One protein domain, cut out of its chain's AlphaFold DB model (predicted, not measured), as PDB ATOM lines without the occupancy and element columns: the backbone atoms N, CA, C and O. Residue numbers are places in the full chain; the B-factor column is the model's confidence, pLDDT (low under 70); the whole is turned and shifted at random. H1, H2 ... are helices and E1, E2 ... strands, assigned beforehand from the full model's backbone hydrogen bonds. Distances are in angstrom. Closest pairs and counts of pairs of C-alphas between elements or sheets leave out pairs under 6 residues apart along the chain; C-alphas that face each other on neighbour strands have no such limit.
ATOM      1  N   GLY A 398      77.320 136.959 163.157       43.25
ATOM      2  CA  GLY A 398      76.168 137.639 163.767       43.25
ATOM      3  C   GLY A 398      76.433 138.527 164.986       43.25
ATOM      4  O   GLY A 398      75.510 139.201 165.419       43.25
ATOM      5  N   ASN A 399      77.656 138.587 165.521       62.69
ATOM      6  CA  ASN A 399      77.932 139.397 166.712       62.69
ATOM      7  C   ASN A 399      78.651 140.702 166.354       62.69
ATOM      8  O   ASN A 399      79.691 140.692 165.690       62.69
ATOM      9  N   HIS A 400      78.111 141.828 166.817       76.44
ATOM     10  CA  HIS A 400      78.726 143.146 166.675       76.44
ATOM     11  C   HIS A 400      79.523 143.482 167.938       76.44
ATOM     12  O   HIS A 400      78.999 143.403 169.046       76.44
ATOM     13  N   MET A 401      80.794 143.863 167.781       80.88
ATOM     14  CA  MET A 401      81.624 144.353 168.885       80.88
ATOM     15  C   MET A 401      81.755 145.872 168.808       80.88
ATOM     16  O   MET A 401      82.146 146.417 167.777       80.88
ATOM     17  N   GLN A 402      81.460 146.548 169.912       86.25
ATOM     18  CA  GLN A 402      81.585 147.996 170.057       86.25
ATOM     19  C   GLN A 402      82.288 148.319 171.379       86.25
ATOM     20  O   GLN A 402      82.346 147.478 172.267       86.25
ATOM     21  N   ARG A 403      82.860 149.516 171.531       76.75
ATOM     22  CA  ARG A 403      83.286 150.005 172.850       76.75
ATOM     23  C   ARG A 403      82.258 150.986 173.386       76.75
ATOM     24  O   ARG A 403      81.808 151.847 172.629       76.75
ATOM     25  N   ASP A 404      81.903 150.851 174.658       82.38
ATOM     26  CA  ASP A 404      81.090 151.858 175.338       82.38
ATOM     27  C   ASP A 404      81.915 153.121 175.655       82.38
ATOM     28  O   ASP A 404      83.121 153.202 175.399       82.38
ATOM     29  N   VAL A 405      81.238 154.129 176.205       74.75
ATOM     30  CA  VAL A 405      81.833 155.418 176.589       74.75
ATOM     31  C   VAL A 405      82.891 155.305 177.692       74.75
ATOM     32  O   VAL A 405      83.756 156.176 177.785       74.75
ATOM     33  N   ASP A 406      82.862 154.228 178.477       77.44
ATOM     34  CA  ASP A 406      83.809 153.951 179.559       77.44
ATOM     35  C   ASP A 406      84.992 153.082 179.085       77.44
ATOM     36  O   ASP A 406      85.931 152.816 179.840       77.44
ATOM     37  N   GLY A 407      84.994 152.686 177.808       82.12
ATOM     38  CA  GLY A 407      86.043 151.892 177.179       82.12
ATOM     39  C   GLY A 407      85.907 150.384 177.389       82.12
ATOM     40  O   GLY A 407      86.830 149.656 177.007       82.12
ATOM     41  N   ASN A 408      84.789 149.904 177.944       87.00
ATOM     42  CA  ASN A 408      84.497 148.477 178.038       87.00
ATOM     43  C   ASN A 408      84.121 147.926 176.662       87.00
ATOM     44  O   ASN A 408      83.541 148.619 175.822       87.00
ATOM     45  N   MET A 409      84.447 146.657 176.424       85.81
ATOM     46  CA  MET A 409      84.045 145.973 175.201       85.81
ATOM     47  C   MET A 409      82.587 145.529 175.339       85.81
ATOM     48  O   MET A 409      82.269 144.733 176.213       85.81
ATOM     49  N   VAL A 410      81.705 146.028 174.483       90.56
ATOM     50  CA  VAL A 410      80.320 145.574 174.368       90.56
ATOM     51  C   VAL A 410      80.242 144.557 173.240       90.56
ATOM     52  O   VAL A 410      80.558 144.871 172.090       90.56
ATOM     53  N   VAL A 411      79.828 143.337 173.562       91.44
ATOM     54  CA  VAL A 411      79.566 142.287 172.576       91.44
ATOM     55  C   VAL A 411      78.059 142.126 172.468       91.44
ATOM     56  O   VAL A 411      77.399 141.705 173.421       91.44
ATOM     57  N   ILE A 412      77.519 142.483 171.307       92.56
ATOM     58  CA  ILE A 412      76.105 142.315 170.994       92.56
ATOM     59  C   ILE A 412      75.912 140.888 170.495       92.56
ATOM     60  O   ILE A 412      76.536 140.490 169.509       92.56
ATOM     61  N   VAL A 413      75.069 140.129 171.187       92.38
ATOM     62  CA  VAL A 413      74.744 138.739 170.856       92.38
ATOM     63  C   VAL A 413      73.272 138.603 170.489       92.38
ATOM     64  O   VAL A 413      72.415 139.280 171.051       92.38
ATOM     65  N   GLN A 414      72.968 137.719 169.541       89.81
ATOM     66  CA  GLN A 414      71.592 137.513 169.063       89.81
ATOM     67  C   GLN A 414      70.786 136.524 169.924       89.81
ATOM     68  O   GLN A 414      69.563 136.474 169.831       89.81
ATOM     69  N   ASP A 415      71.465 135.718 170.747       90.12
ATOM     70  CA  ASP A 415      70.870 134.602 171.489       90.12
ATOM     71  C   ASP A 415      71.193 134.693 172.993       90.12
ATOM     72  O   ASP A 415      72.353 134.801 173.401       90.12
ATOM     73  N   GLU A 416      70.153 134.625 173.826       89.31
ATOM     74  CA  GLU A 416      70.222 134.676 175.294       89.31
ATOM     75  C   GLU A 416      71.050 133.519 175.876       89.31
ATOM     76  O   GLU A 416      71.756 133.689 176.874       89.31
ATOM     77  N   ALA A 417      71.016 132.343 175.239       86.00
ATOM     78  CA  ALA A 417      71.831 131.209 175.662       86.00
ATOM     79  C   ALA A 417      73.327 131.518 175.511       86.00
ATOM     80  O   ALA A 417      74.122 131.179 176.388       86.00
ATOM     81  N   VAL A 418      73.700 132.224 174.438       83.88
ATOM     82  CA  VAL A 418      75.081 132.659 174.189       83.88
ATOM     83  C   VAL A 418      75.488 133.744 175.183       83.88
ATOM     84  O   VAL A 418      76.588 133.667 175.726       83.88
ATOM     85  N   ARG A 419      74.600 134.704 175.495       91.62
ATOM     86  CA  ARG A 419      74.851 135.695 176.558       91.62
ATOM     87  C   ARG A 419      75.158 135.013 177.888       91.62
ATOM     88  O   ARG A 419      76.185 135.299 178.493       91.62
ATOM     89  N   THR A 420      74.307 134.077 178.304       85.94
ATOM     90  CA  THR A 420      74.443 133.377 179.590       85.94
ATOM     91  C   THR A 420      75.757 132.591 179.673       85.94
ATOM     92  O   THR A 420      76.418 132.592 180.713       85.94
ATOM     93  N   GLU A 421      76.168 131.929 178.585       85.50
ATOM     94  CA  GLU A 421      77.459 131.232 178.530       85.50
ATOM     95  C   GLU A 421      78.641 132.210 178.610       85.50
ATOM     96  O   GLU A 421      79.593 131.955 179.348       85.50
ATOM     97  N   LEU A 422      78.576 133.343 177.904       84.56
ATOM     98  CA  LEU A 422      79.631 134.358 177.904       84.56
ATOM     99  C   LEU A 422      79.761 135.083 179.254       84.56
ATOM    100  O   LEU A 422      80.876 135.318 179.718       84.56
ATOM    101  N   GLU A 423      78.649 135.366 179.930       87.88
ATOM    102  CA  GLU A 423      78.648 135.913 181.291       87.88
ATOM    103  C   GLU A 423      79.255 134.928 182.299       87.88
ATOM    104  O   GLU A 423      80.019 135.327 183.183       87.88
ATOM    105  N   ALA A 424      78.989 133.627 182.139       87.50
ATOM    106  CA  ALA A 424      79.560 132.588 182.993       87.50
ATOM    107  C   ALA A 424      81.088 132.452 182.846       87.50
ATOM    108  O   ALA A 424      81.746 131.989 183.781       87.50
ATOM    109  N   LEU A 425      81.665 132.880 181.715       88.75
ATOM    110  CA  LEU A 425      83.120 132.923 181.516       88.75
ATOM    111  C   LEU A 425      83.800 134.038 182.327       88.75
ATOM    112  O   LEU A 425      85.022 134.010 182.478       88.75
ATOM    113  N   GLY A 426      83.039 134.993 182.877       87.06
ATOM    114  CA  GLY A 426      83.546 135.976 183.836       87.06
ATOM    115  C   GLY A 426      84.646 136.883 183.281       87.06
ATOM    116  O   GLY A 426      85.551 137.268 184.025       87.06
ATOM    117  N   LEU A 427      84.601 137.211 181.984       83.75
ATOM    118  CA  LEU A 427      85.567 138.114 181.364       83.75
ATOM    119  C   LEU A 427      85.375 139.534 181.912       83.75
ATOM    120  O   LEU A 427      84.460 140.266 181.545       83.75
ATOM    121  N   SER A 428      86.263 139.917 182.825       56.53
ATOM    122  CA  SER A 428      86.329 141.271 183.366       56.53
ATOM    123  C   SER A 428      86.566 142.287 182.240       56.53
ATOM    124  O   SER A 428      87.509 142.125 181.468       56.53
ATOM    125  N   ASN A 429      85.746 143.345 182.205       76.62
ATOM    126  CA  ASN A 429      85.721 144.444 181.218       76.62
ATOM    127  C   ASN A 429      84.999 144.164 179.883       76.62
ATOM    128  O   ASN A 429      85.160 144.937 178.932       76.62
ATOM    129  N   THR A 430      84.169 143.117 179.823       86.69
ATOM    130  CA  THR A 430      83.274 142.865 178.685       86.69
ATOM    131  C   THR A 430      81.816 142.880 179.140       86.69
ATOM    132  O   THR A 430      81.453 142.199 180.096       86.69
ATOM    133  N   VAL A 431      80.980 143.667 178.464       85.69
ATOM    134  CA  VAL A 431      79.531 143.735 178.675       85.69
ATOM    135  C   VAL A 431      78.849 142.997 177.527       85.69
ATOM    136  O   VAL A 431      79.120 143.276 176.360       85.69
ATOM    137  N   TYR A 432      77.968 142.055 177.844       91.06
ATOM    138  CA  TYR A 432      77.214 141.300 176.846       91.06
ATOM    139  C   TYR A 432      75.792 141.849 176.783       91.06
ATOM    140  O   TYR A 432      75.080 141.833 177.782       91.06
ATOM    141  N   ALA A 433      75.387 142.356 175.622       89.62
ATOM    142  CA  ALA A 433      74.049 142.900 175.408       89.62
ATOM    143  C   ALA A 433      73.310 142.044 174.381       89.62
ATOM    144  O   ALA A 433      73.905 141.615 173.390       89.62
ATOM    145  N   LEU A 434      72.020 141.794 174.600       89.81
ATOM    146  CA  LEU A 434      71.201 141.159 173.571       89.81
ATOM    147  C   LEU A 434      70.795 142.176 172.521       89.81
ATOM    148  O   LEU A 434      70.427 143.299 172.851       89.81
ATOM    149  N   GLU A 435      70.803 141.766 171.256       85.62
ATOM    150  CA  GLU A 435      70.348 142.620 170.154       85.62
ATOM    151  C   GLU A 435      68.926 143.162 170.412       85.62
ATOM    152  O   GLU A 435      68.667 144.348 170.224       85.62
ATOM    153  N   SER A 436      68.048 142.337 170.993       80.69
ATOM    154  CA  SER A 436      66.682 142.721 171.385       80.69
ATOM    155  C   SER A 436      66.594 143.721 172.543       80.69
ATOM    156  O   SER A 436      65.531 144.278 172.780       80.69
ATOM    157  N   GLU A 437      67.667 143.917 173.313       81.06
ATOM    158  CA  GLU A 437      67.716 144.914 174.396       81.06
ATOM    159  C   GLU A 437      68.159 146.294 173.886       81.06
ATOM    160  O   GLU A 437      67.977 147.299 174.575       81.06
ATOM    161  N   ILE A 438      68.736 146.346 172.681       75.62
ATOM    162  CA  ILE A 438      69.267 147.564 172.057       75.62
ATOM    163  C   ILE A 438      68.204 148.245 171.179       75.62
ATOM    164  O   ILE A 438      68.298 149.447 170.919       75.62
ATOM    165  N   GLU A 439      67.162 147.517 170.777       62.69
ATOM    166  CA  GLU A 439      65.984 148.063 170.103       62.69
ATOM    167  C   GLU A 439      64.976 148.610 171.131       62.69
ATOM    168  O   GLU A 439      64.423 147.874 171.948       62.69
ATOM    169  N   HIS A 440      64.724 149.924 171.109       50.56
ATOM    170  CA  HIS A 440      63.555 150.502 171.779       50.56
ATOM    171  C   HIS A 440      62.263 150.131 171.029       50.56
ATOM    172  O   HIS A 440      62.277 149.930 169.816       50.56
ATOM    173  N   ASP A 441      61.120 150.167 171.729       51.66
ATOM    174  CA  ASP A 441      59.756 150.017 171.169       51.66
ATOM    175  C   ASP A 441      59.427 151.019 170.028       51.66
ATOM    176  O   ASP A 441      58.379 150.920 169.389       51.66
ATOM    177  N   ASP A 442      60.302 151.999 169.765       60.47
ATOM    178  CA  ASP A 442      60.182 153.001 168.702       60.47
ATOM    179  C   ASP A 442      61.158 152.813 167.520       60.47
ATOM    180  O   ASP A 442      61.115 153.598 166.568       60.47
ATOM    181  N   GLY A 443      61.995 151.768 167.536       56.88
ATOM    182  CA  GLY A 443      62.920 151.438 166.446       56.88
ATOM    183  C   GLY A 443      64.166 152.328 166.355       56.88
ATOM    184  O   GLY A 443      64.797 152.370 165.297       56.88
ATOM    185  N   THR A 444      64.532 153.053 167.420       47.78
ATOM    186  CA  THR A 444      65.764 153.863 167.446       47.78
ATOM    187  C   THR A 444      66.911 153.170 168.209       47.78
ATOM    188  O   THR A 444      66.688 152.625 169.291       47.78
ATOM    189  N   PRO A 445      68.154 153.156 167.674       50.94
ATOM    190  CA  PRO A 445      69.298 152.556 168.358       50.94
ATOM    191  C   PRO A 445      69.789 153.433 169.523       50.94
ATOM    192  O   PRO A 445      69.918 154.653 169.400       50.94
ATOM    193  N   TYR A 446      70.147 152.792 170.642       50.22
ATOM    194  CA  TYR A 446      70.517 153.408 171.931       50.22
ATOM    195  C   TYR A 446      71.588 154.522 171.893       50.22
ATOM    196  O   TYR A 446      71.690 155.305 172.837       50.22
ATOM    197  N   LEU A 447      72.401 154.614 170.838       47.44
ATOM    198  CA  LEU A 447      73.580 155.490 170.798       47.44
ATOM    199  C   LEU A 447      73.321 156.906 170.275       47.44
ATOM    200  O   LEU A 447      74.194 157.761 170.413       47.44
ATOM    201  N   GLU A 448      72.140 157.187 169.722       43.62
ATOM    202  CA  GLU A 448      71.819 158.521 169.193       43.62
ATOM    203  C   GLU A 448      71.084 159.418 170.212       43.62
ATOM    204  O   GLU A 448      70.951 160.623 170.007       43.62
ATOM    205  N   SER A 449      70.666 158.870 171.363       42.47
ATOM    206  CA  SER A 449      69.863 159.596 172.364       42.47
ATOM    207  C   SER A 449      70.661 160.274 173.488       42.47
ATOM    208  O   SER A 449      70.086 161.039 174.263       42.47
ATOM    209  N   GLN A 450      71.986 160.095 173.560       40.09
ATOM    210  CA  GLN A 450      72.842 160.860 174.481       40.09
ATOM    211  C   GLN A 450      73.449 162.105 173.814       40.09
ATOM    212  O   GLN A 450      74.658 162.327 173.837       40.09
ATOM    213  N   GLN A 451      72.603 162.967 173.245       40.53
ATOM    214  CA  GLN A 451      72.946 164.386 173.164       40.53
ATOM    215  C   GLN A 451      72.651 165.022 174.530       40.53
ATOM    216  O   GLN A 451      71.516 164.928 175.004       40.53
TER     217      GLN A 451
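This is residues 398 to 451 of the 455 residues of an uncharacterized protein of Pseudomonadales bacterium (UniProt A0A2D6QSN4). A small three-stranded sheet has one helix, H1, packed over its edge strand E3 and running along it, while the hairpin of E1 and E2 makes the rest of the sheet. The short helix H2 follows directly on E3 and only grazes the sheet; after it comes a tail with no named element, residues 439 to 451, of which residues 439 to 444 stick out. The printed part has 54 residues, with three named strands and two named helices in the order E1, E2, H1, E3, H2; the sheet's order is E1, E2, E3, mixed, and the class is mixed, helices and strands. The whole is only just compact, close to loose, with a radius of gyration of the C-alphas of 11.8 A and spans of 33 by 24 by 15 A.

In the sheet, E1 is residues 400 to 403, 10.3 A from first to last C-alpha, beginning at C-alpha 400 (78.726, 143.146, 166.675). E2 is residues 409 to 413, 12.6 A, and E3 is residues 430 to 434, 13.2 A. H1 is residues 416 to 424, 12.3 A, beginning at C-alpha 416 (70.222, 134.676, 175.294). H2 is residues 435 to 438, 5.4 A, ending at C-alpha 438 (69.267, 147.564, 172.057).

E2 is the inner strand. E1 and E2 form a hairpin, antiparallel at 156 degrees between their directions; N 410 and O 402 are 2.7 A apart, within hydrogen-bond range. E2 and E3 are parallel at 27 degrees, with N 431 and O 409 within hydrogen-bond range at 2.8 A. E2, H1 and E3 make a strand-helix-strand unit, two parallel neighbour strands with a helix between them along the chain, and its crossover is right-handed. H1 is on the sheet at a height over the sheet of 8.9 A. It lies over E3 and runs along the strands, at 14 degrees to E3 on the local plane. The closest C-alphas of H1 and E3, those of Arg 419 and Tyr 432, are 6.1 A apart. H2 only grazes the sheet with residues 435 to 438; its closest C-alpha pair with E2 is Ile 412 and Glu 435, 5.8 A apart. H1 and H2 are apart. Every O i to N i+4 pair in H1 is within hydrogen-bond range; H2 is too short for such a pair.

The two C-alphas farthest apart are those of Leu 425 and Gln 451, 34.1 A. The printed part has no cut, and the four links between its named elements are tight. Residues 439 to 444 stand free. Mean pLDDT of the printed part is 75.0; it is under 70 at residues 398 to 399, residue 428 and residues 439 to 451.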